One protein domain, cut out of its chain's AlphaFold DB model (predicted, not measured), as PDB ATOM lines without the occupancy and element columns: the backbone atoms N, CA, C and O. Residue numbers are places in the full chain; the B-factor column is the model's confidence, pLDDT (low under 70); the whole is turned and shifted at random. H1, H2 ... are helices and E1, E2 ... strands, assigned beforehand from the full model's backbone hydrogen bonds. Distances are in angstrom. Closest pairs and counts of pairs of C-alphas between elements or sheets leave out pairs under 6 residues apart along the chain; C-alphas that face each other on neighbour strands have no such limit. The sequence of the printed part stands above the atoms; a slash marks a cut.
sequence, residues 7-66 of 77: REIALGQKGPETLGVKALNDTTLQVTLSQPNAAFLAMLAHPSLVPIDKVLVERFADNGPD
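This is residues 7 to 66 of the 77 residues of the protein "Putative extracellular solute-binding protein" of Klebsiella pneumoniae (UniProt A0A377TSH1). An open, loosely wound chain has one small two-stranded hairpin, E1 and E2, set off from its centre; the short helices H1 and H2 lie out along loops before and after the hairpin, and residues 41 to 66, of which 54 to 60 belong to H3, stand free as an arm. The printed part has 60 residues, in the order H1, E1, E2, H2, H3; the class is mixed, with under half of the residues in named elements. It is loose, with a radius of gyration of the C-alphas of 14.1 A, and spans 39 by 29 by 24 A.

H1 is residues 7 to 10, from C-alpha 7 at (94.996, 193.289, 123.332). E1, residues 21 to 25, is 12.3 A long; E2, residues 28 to 31, 9.9 A. H2 is residues 40 to 43. H3, residues 54 to 60, is 9.8 A long and ends at C-alpha 60 at (114.479, 211.275, 119.429).

E1 and E2 are an antiparallel hairpin, at 159 degrees, with N 22 and O 30 2.9 A apart, within hydrogen-bond range. H1, H2 and H3 are apart from each other. In H3 every O i to N i+4 pair is within hydrogen-bond range; H1 and H2 are too short for such a pair.

The C-alphas farthest apart, of Pro 36 and Asn 63, are 39.1 A apart. The printed part has no cut and no long link. In this predicted model pLDDT is under 70 at 13 residues, among them 59 to 66.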
ATOM      1  N   ARG A   7      96.293 192.708 123.707       86.12
ATOM      2  CA  ARG A   7      94.996 193.289 123.332       86.12
ATOM      3  C   ARG A   7      94.499 194.258 124.398       86.12
ATOM      4  O   ARG A   7      94.022 195.335 124.067       86.12
ATOM      5  N   GLU A   8      94.605 193.881 125.662       86.12
ATOM      6  CA  GLU A   8      94.174 194.688 126.799       86.12
ATOM      7  C   GLU A   8      95.005 195.968 126.925       86.12
ATOM      8  O   GLU A   8      94.445 197.023 127.209       86.12
ATOM      9  N   ILE A   9      96.309 195.901 126.635       88.56
ATOM     10  CA  ILE A   9      97.195 197.075 126.583       88.56
ATOM     11  C   ILE A   9      96.798 198.004 125.433       88.56
ATOM     12  O   ILE A   9      96.663 199.206 125.640       88.56
ATOM     13  N   ALA A  10      96.533 197.462 124.239       84.00
ATOM     14  CA  ALA A  10      96.073 198.263 123.101       84.00
ATOM     15  C   ALA A  10      94.722 198.959 123.363       84.00
ATOM     16  O   ALA A  10      94.444 200.008 122.790       84.00
ATOM     17  N   LEU A  11      93.893 198.386 124.242       88.44
ATOM     18  CA  LEU A  11      92.625 198.963 124.689       88.44
ATOM     19  C   LEU A  11      92.769 199.873 125.925       88.44
ATOM     20  O   LEU A  11      91.757 200.353 126.428       88.44
ATOM     21  N   GLY A  12      93.986 200.085 126.439       87.56
ATOM     22  CA  GLY A  12      94.253 200.916 127.619       87.56
ATOM     23  C   GLY A  12      93.789 200.313 128.951       87.56
ATOM     24  O   GLY A  12      93.702 201.018 129.949       87.56
ATOM     25  N   GLN A  13      93.471 199.018 128.983       88.31
ATOM     26  CA  GLN A  13      92.939 198.333 130.169       88.31
ATOM     27  C   GLN A  13      94.039 197.799 131.094       88.31
ATOM     28  O   GLN A  13      93.778 197.504 132.259       88.31
ATOM     29  N   LYS A  14      95.261 197.642 130.577       87.75
ATOM     30  CA  LYS A  14      96.443 197.228 131.339       87.75
ATOM     31  C   LYS A  14      97.636 198.104 130.980       87.75
ATOM     32  O   LYS A  14      97.727 198.587 129.852       87.75
ATOM     33  N   GLY A  15      98.555 198.271 131.927       85.12
ATOM     34  CA  GLY A  15      99.798 198.988 131.686       85.12
ATOM     35  C   GLY A  15     100.768 198.195 130.795       85.12
ATOM     36  O   GLY A  15     100.728 196.953 130.780       85.12
ATOM     37  N   PRO A  16     101.630 198.886 130.026       84.88
ATOM     38  CA  PRO A  16     102.589 198.265 129.109       84.88
ATOM     39  C   PRO A  16     103.576 197.316 129.809       84.88
ATOM     40  O   PRO A  16     104.039 196.356 129.199       84.88
ATOM     41  N   GLU A  17     103.847 197.523 131.098       86.00
ATOM     42  CA  GLU A  17     104.681 196.663 131.947       86.00
ATOM     43  C   GLU A  17     104.109 195.251 132.147       86.00
ATOM     44  O   GLU A  17     104.830 194.337 132.540       86.00
ATOM     45  N   THR A  18     102.820 195.058 131.859       88.12
ATOM     46  CA  THR A  18     102.150 193.755 131.966       88.12
ATOM     47  C   THR A  18     102.208 192.936 130.678       88.12
ATOM     48  O   THR A  18     101.676 191.821 130.639       88.12
ATOM     49  N   LEU A  19     102.819 193.460 129.610       89.12
ATOM     50  CA  LEU A  19     102.958 192.750 128.343       89.12
ATOM     51  C   LEU A  19     103.689 191.421 128.569       89.12
ATOM     52  O   LEU A  19     104.657 191.351 129.322       89.12
ATOM     53  N   GLY A  20     103.258 190.359 127.886       87.44
ATOM     54  CA  GLY A  20     103.875 189.031 127.956       87.44
ATOM     55  C   GLY A  20     105.285 188.930 127.362       87.44
ATOM     56  O   GLY A  20     105.614 187.896 126.796       87.44
ATOM     57  N   VAL A  21     106.098 189.983 127.425       88.56
ATOM     58  CA  VAL A  21     107.453 190.062 126.876       88.56
ATOM     59  C   VAL A  21     108.392 190.479 127.999       88.56
ATOM     60  O   VAL A  21     108.206 191.528 128.610       88.56
ATOM     61  N   LYS A  22     109.410 189.665 128.277       86.38
ATOM     62  CA  LYS A  22     110.391 189.928 129.332       86.38
ATOM     63  C   LYS A  22     111.798 189.597 128.853       86.38
ATOM     64  O   LYS A  22     112.036 188.502 128.355       86.38
ATOM     65  N   ALA A  23     112.743 190.509 129.057       87.94
ATOM     66  CA  ALA A  23     114.161 190.189 128.935       87.94
ATOM     67  C   ALA A  23     114.595 189.385 130.171       87.94
ATOM     68  O   ALA A  23     114.422 189.838 131.304       87.94
ATOM     69  N   LEU A  24     115.108 188.171 129.965       86.75
ATOM     70  CA  LEU A  24     115.698 187.362 131.038       86.75
ATOM     71  C   LEU A  24     117.144 187.784 131.317       86.75
ATOM     72  O   LEU A  24     117.604 187.692 132.450       86.75
ATOM     73  N   ASN A  25     117.839 188.235 130.276       85.88
ATOM     74  CA  ASN A  25     119.178 188.818 130.294       85.88
ATOM     75  C   ASN A  25     119.389 189.601 128.982       85.88
ATOM     76  O   ASN A  25     118.493 189.635 128.136       85.88
ATOM     77  N   ASP A  26     120.578 190.176 128.795       83.88
ATOM     78  CA  ASP A  26     120.910 191.074 127.676       83.88
ATOM     79  C   ASP A  26     120.727 190.459 126.279       83.88
ATOM     80  O   ASP A  26     120.577 191.182 125.298       83.88
ATOM     81  N   THR A  27     120.726 189.127 126.169       85.12
ATOM     82  CA  THR A  27     120.622 188.408 124.885       85.12
ATOM     83  C   THR A  27     119.454 187.423 124.828       85.12
ATOM     84  O   THR A  27     119.269 186.744 123.821       85.12
ATOM     85  N   THR A  28     118.634 187.343 125.882       83.69
ATOM     86  CA  THR A  28     117.540 186.368 125.987       83.69
ATOM     87  C   THR A  28     116.211 187.065 126.234       83.69
ATOM     88  O   THR A  28     115.975 187.631 127.305       83.69
ATOM     89  N   LEU A  29     115.300 186.949 125.268       88.00
ATOM     90  CA  LEU A  29     113.928 187.439 125.360       88.00
ATOM     91  C   LEU A  29     112.958 186.270 125.570       88.00
ATOM     92  O   LEU A  29     112.897 185.350 124.758       88.00
ATOM     93  N   GLN A  30     112.164 186.326 126.636       86.31
ATOM     94  CA  GLN A  30     111.038 185.427 126.860       86.31
ATOM     95  C   GLN A  30     109.751 186.090 126.369       86.31
ATOM     96  O   GLN A  30     109.414 187.199 126.788       86.31
ATOM     97  N   VAL A  31     109.002 185.379 125.524       88.94
ATOM     98  CA  VAL A  31     107.676 185.804 125.067       88.94
ATOM     99  C   VAL A  31     106.640 184.758 125.457       88.94
ATOM    100  O   VAL A  31     106.739 183.593 125.080       88.94
ATOM    101  N   THR A  32     105.628 185.186 126.201       89.75
ATOM    102  CA  THR A  32     104.478 184.378 126.598       89.75
ATOM    103  C   THR A  32     103.320 184.655 125.648       89.75
ATOM    104  O   THR A  32     102.846 185.789 125.525       89.75
ATOM    105  N   LEU A  33     102.839 183.605 124.987       88.06
ATOM    106  CA  LEU A  33     101.692 183.684 124.088       88.06
ATOM    107  C   LEU A  33     100.396 183.363 124.837       88.06
ATOM    108  O   LEU A  33     100.376 182.492 125.702       88.06
ATOM    109  N   SER A  34      99.303 184.045 124.491       86.81
ATOM    110  CA  SER A  34      97.971 183.724 125.018       86.81
ATOM    111  C   SER A  34      97.371 182.469 124.382       86.81
ATOM    112  O   SER A  34      96.470 181.866 124.956       86.81
ATOM    113  N   GLN A  35      97.863 182.079 123.202       83.94
ATOM    114  CA  GLN A  35      97.465 180.874 122.474       83.94
ATOM    115  C   GLN A  35      98.677 180.282 121.730       83.94
ATOM    116  O   GLN A  35      99.546 181.049 121.300       83.94
ATOM    117  N   PRO A  36      98.749 178.951 121.534       83.50
ATOM    118  CA  PRO A  36      99.804 178.329 120.737       83.50
ATOM    119  C   PRO A  36      99.831 178.895 119.310       83.50
ATOM    120  O   PRO A  36      98.810 178.906 118.626       83.50
ATOM    121  N   ASN A  37     100.997 179.346 118.845       82.31
ATOM    122  CA  ASN A  37     101.173 179.847 117.481       82.31
ATOM    123  C   ASN A  37     102.496 179.350 116.886       82.31
ATOM    124  O   ASN A  37     103.561 179.885 117.191       82.31
ATOM    125  N   ALA A  38     102.417 178.360 115.998       81.12
ATOM    126  CA  ALA A  38     103.582 177.796 115.314       81.12
ATOM    127  C   ALA A  38     104.269 178.798 114.366       81.12
ATOM    128  O   ALA A  38     105.473 178.713 114.142       81.12
ATOM    129  N   ALA A  39     103.532 179.787 113.853       81.25
ATOM    130  CA  ALA A  39     104.071 180.823 112.978       81.25
ATOM    131  C   ALA A  39     104.720 181.984 113.750       81.25
ATOM    132  O   ALA A  39     105.231 182.907 113.123       81.25
ATOM    133  N   PHE A  40     104.720 181.968 115.090       80.81
ATOM    134  CA  PHE A  40     105.245 183.074 115.895       80.81
ATOM    135  C   PHE A  40     106.692 183.434 115.529       80.81
ATOM    136  O   PHE A  40     106.986 184.606 115.311       80.81
ATOM    137  N   LEU A  41     107.567 182.436 115.365       79.38
ATOM    138  CA  LEU A  41     108.958 182.667 114.963       79.38
ATOM    139  C   LEU A  41     109.070 183.271 113.557       79.38
ATOM    140  O   LEU A  41     109.879 184.165 113.342       79.38
ATOM    141  N   ALA A  42     108.228 182.839 112.616       80.50
ATOM    142  CA  ALA A  42     108.197 183.412 111.272       80.50
ATOM    143  C   ALA A  42     107.677 184.860 111.276       80.50
ATOM    144  O   ALA A  42     108.151 185.692 110.509       80.50
ATOM    145  N   MET A  43     106.741 185.188 112.172       79.88
ATOM    146  CA  MET A  43     106.236 186.554 112.322       79.88
ATOM    147  C   MET A  43     107.308 187.518 112.837       79.88
ATOM    148  O   MET A  43     107.299 188.668 112.413       79.88
ATOM    149  N   LEU A  44     108.243 187.072 113.689       79.31
ATOM    150  CA  LEU A  44     109.350 187.906 114.192       79.31
ATOM    151  C   LEU A  44     110.288 188.406 113.084       79.31
ATOM    152  O   LEU A  44     110.964 189.410 113.276       79.31
ATOM    153  N   ALA A  45     110.306 187.749 111.921       77.44
ATOM    154  CA  ALA A  45     111.055 188.215 110.759       77.44
ATOM    155  C   ALA A  45     110.395 189.418 110.053       77.44
ATOM    156  O   ALA A  45     110.993 190.008 109.154       77.44
ATOM    157  N   HIS A  46     109.164 189.790 110.425       76.75
ATOM    158  CA  HIS A  46     108.482 190.942 109.845       76.75
ATOM    159  C   HIS A  46     109.146 192.257 110.301       76.75
ATOM    160  O   HIS A  46     109.376 192.434 111.499       76.75
ATOM    161  N   PRO A  47     109.372 193.236 109.401       69.62
ATOM    162  CA  PRO A  47     110.085 194.479 109.714       69.62
ATOM    163  C   PRO A  47     109.465 195.289 110.861       69.62
ATOM    164  O   PRO A  47     110.175 195.972 111.579       69.62
ATOM    165  N   SER A  48     108.157 195.185 111.098       70.75
ATOM    166  CA  SER A  48     107.492 195.849 112.237       70.75
ATOM    167  C   SER A  48     107.898 195.326 113.620       70.75
ATOM    168  O   SER A  48     107.507 195.923 114.616       70.75
ATOM    169  N   LEU A  49     108.615 194.201 113.694       69.38
ATOM    170  CA  LEU A  49     109.067 193.587 114.946       69.38
ATOM    171  C   LEU A  49     110.586 193.640 115.111       69.38
ATOM    172  O   LEU A  49     111.117 193.036 116.042       69.38
ATOM    173  N   VAL A  50     111.284 194.368 114.232       73.12
ATOM    174  CA  VAL A  50     112.715 194.600 114.415       73.12
ATOM    175  C   VAL A  50     112.940 195.380 115.712       73.12
ATOM    176  O   VAL A  50     112.222 196.349 115.980       73.12
ATOM    177  N   PRO A  51     113.912 194.968 116.540       69.50
ATOM    178  CA  PRO A  51     114.226 195.684 117.764       69.50
ATOM    179  C   PRO A  51     114.677 197.098 117.411       69.50
ATOM    180  O   PRO A  51     115.524 197.273 116.535       69.50
ATOM    181  N   ILE A  52     114.119 198.095 118.090       73.31
ATOM    182  CA  ILE A  52     114.531 199.496 117.971       73.31
ATOM    183  C   ILE A  52     115.424 199.832 119.166       73.31
ATOM    184  O   ILE A  52     115.144 199.407 120.289       73.31
ATOM    185  N   ASP A  53     116.509 200.567 118.928       72.75
ATOM    186  CA  ASP A  53     117.400 201.023 119.994       72.75
ATOM    187  C   ASP A  53     116.663 201.976 120.947       72.75
ATOM    188  O   ASP A  53     116.208 203.053 120.552       72.75
ATOM    189  N   LYS A  54     116.547 201.574 122.217       72.44
ATOM    190  CA  LYS A  54     115.821 202.330 123.241       72.44
ATOM    191  C   LYS A  54     116.455 203.695 123.519       72.44
ATOM    192  O   LYS A  54     115.715 204.655 123.693       72.44
ATOM    193  N   VAL A  55     117.787 203.803 123.515       72.38
ATOM    194  CA  VAL A  55     118.490 205.075 123.762       72.38
ATOM    195  C   VAL A  55     118.211 206.050 122.624       72.38
ATOM    196  O   VAL A  55     118.001 207.242 122.853       72.38
ATOM    197  N   LEU A  56     118.172 205.542 121.391       67.69
ATOM    198  CA  LEU A  56     117.825 206.346 120.227       67.69
ATOM    199  C   LEU A  56     116.353 206.779 120.276       67.69
ATOM    200  O   LEU A  56     116.055 207.946 120.053       67.69
ATOM    201  N   VAL A  57     115.439 205.878 120.640       69.88
ATOM    202  CA  VAL A  57     114.014 206.210 120.803       69.88
ATOM    203  C   VAL A  57     113.819 207.255 121.895       69.88
ATOM    204  O   VAL A  57     113.184 208.263 121.636       69.88
ATOM    205  N   GLU A  58     114.390 207.089 123.086       71.12
ATOM    206  CA  GLU A  58     114.237 208.059 124.181       71.12
ATOM    207  C   GLU A  58     114.827 209.432 123.831       71.12
ATOM    208  O   GLU A  58     114.282 210.459 124.224       71.12
ATOM    209  N   ARG A  59     115.909 209.465 123.044       63.72
ATOM    210  CA  ARG A  59     116.560 210.712 122.622       63.72
ATOM    211  C   ARG A  59     115.828 211.440 121.491       63.72
ATOM    212  O   ARG A  59     115.951 212.660 121.388       63.72
ATOM    213  N   PHE A  60     115.116 210.716 120.628       62.03
ATOM    214  CA  PHE A  60     114.479 211.275 119.429       62.03
ATOM    215  C   PHE A  60     112.941 211.277 119.472       62.03
ATOM    216  O   PHE A  60     112.332 212.027 118.717       62.03
ATOM    217  N   ALA A  61     112.300 210.534 120.382       54.47
ATOM    218  CA  ALA A  61     110.842 210.528 120.557       54.47
ATOM    219  C   ALA A  61     110.285 211.880 121.032       54.47
ATOM    220  O   ALA A  61     109.121 212.174 120.775       54.47
ATOM    221  N   ASP A  62     111.110 212.717 121.665       53.97
ATOM    222  CA  ASP A  62     110.729 214.075 122.079       53.97
ATOM    223  C   ASP A  62     110.740 215.089 120.910       53.97
ATOM    224  O   ASP A  62     110.331 216.237 121.068       53.97
ATOM    225  N   ASN A  63     111.175 214.683 119.706       49.72
ATOM    226  CA  ASN A  63     111.369 215.572 118.555       49.72
ATOM    227  C   ASN A  63     110.485 215.211 117.346       49.72
ATOM    228  O   ASN A  63     110.991 214.969 116.257       49.72
ATOM    229  N   GLY A  64     109.161 215.252 117.518       49.50
ATOM    230  CA  GLY A  64     108.190 215.407 116.423       49.50
ATOM    231  C   GLY A  64     108.063 214.254 115.396       49.50
ATOM    232  O   GLY A  64     108.910 213.375 115.293       49.50
ATOM    233  N   PRO A  65     106.969 214.228 114.610       45.06
ATOM    234  CA  PRO A  65     106.491 213.037 113.890       45.06
ATOM    235  C   PRO A  65     107.272 212.611 112.624       45.06
ATOM    236  O   PRO A  65     106.753 211.794 111.868       45.06
ATOM    237  N   ASP A  66     108.483 213.119 112.366       48.28
ATOM    238  CA  ASP A  66     109.142 212.999 111.045       48.28
ATOM    239  C   ASP A  66     110.534 212.336 111.047       48.28
ATOM    240  O   ASP A  66     111.362 212.591 110.176       48.28
TER     241      ASP A  66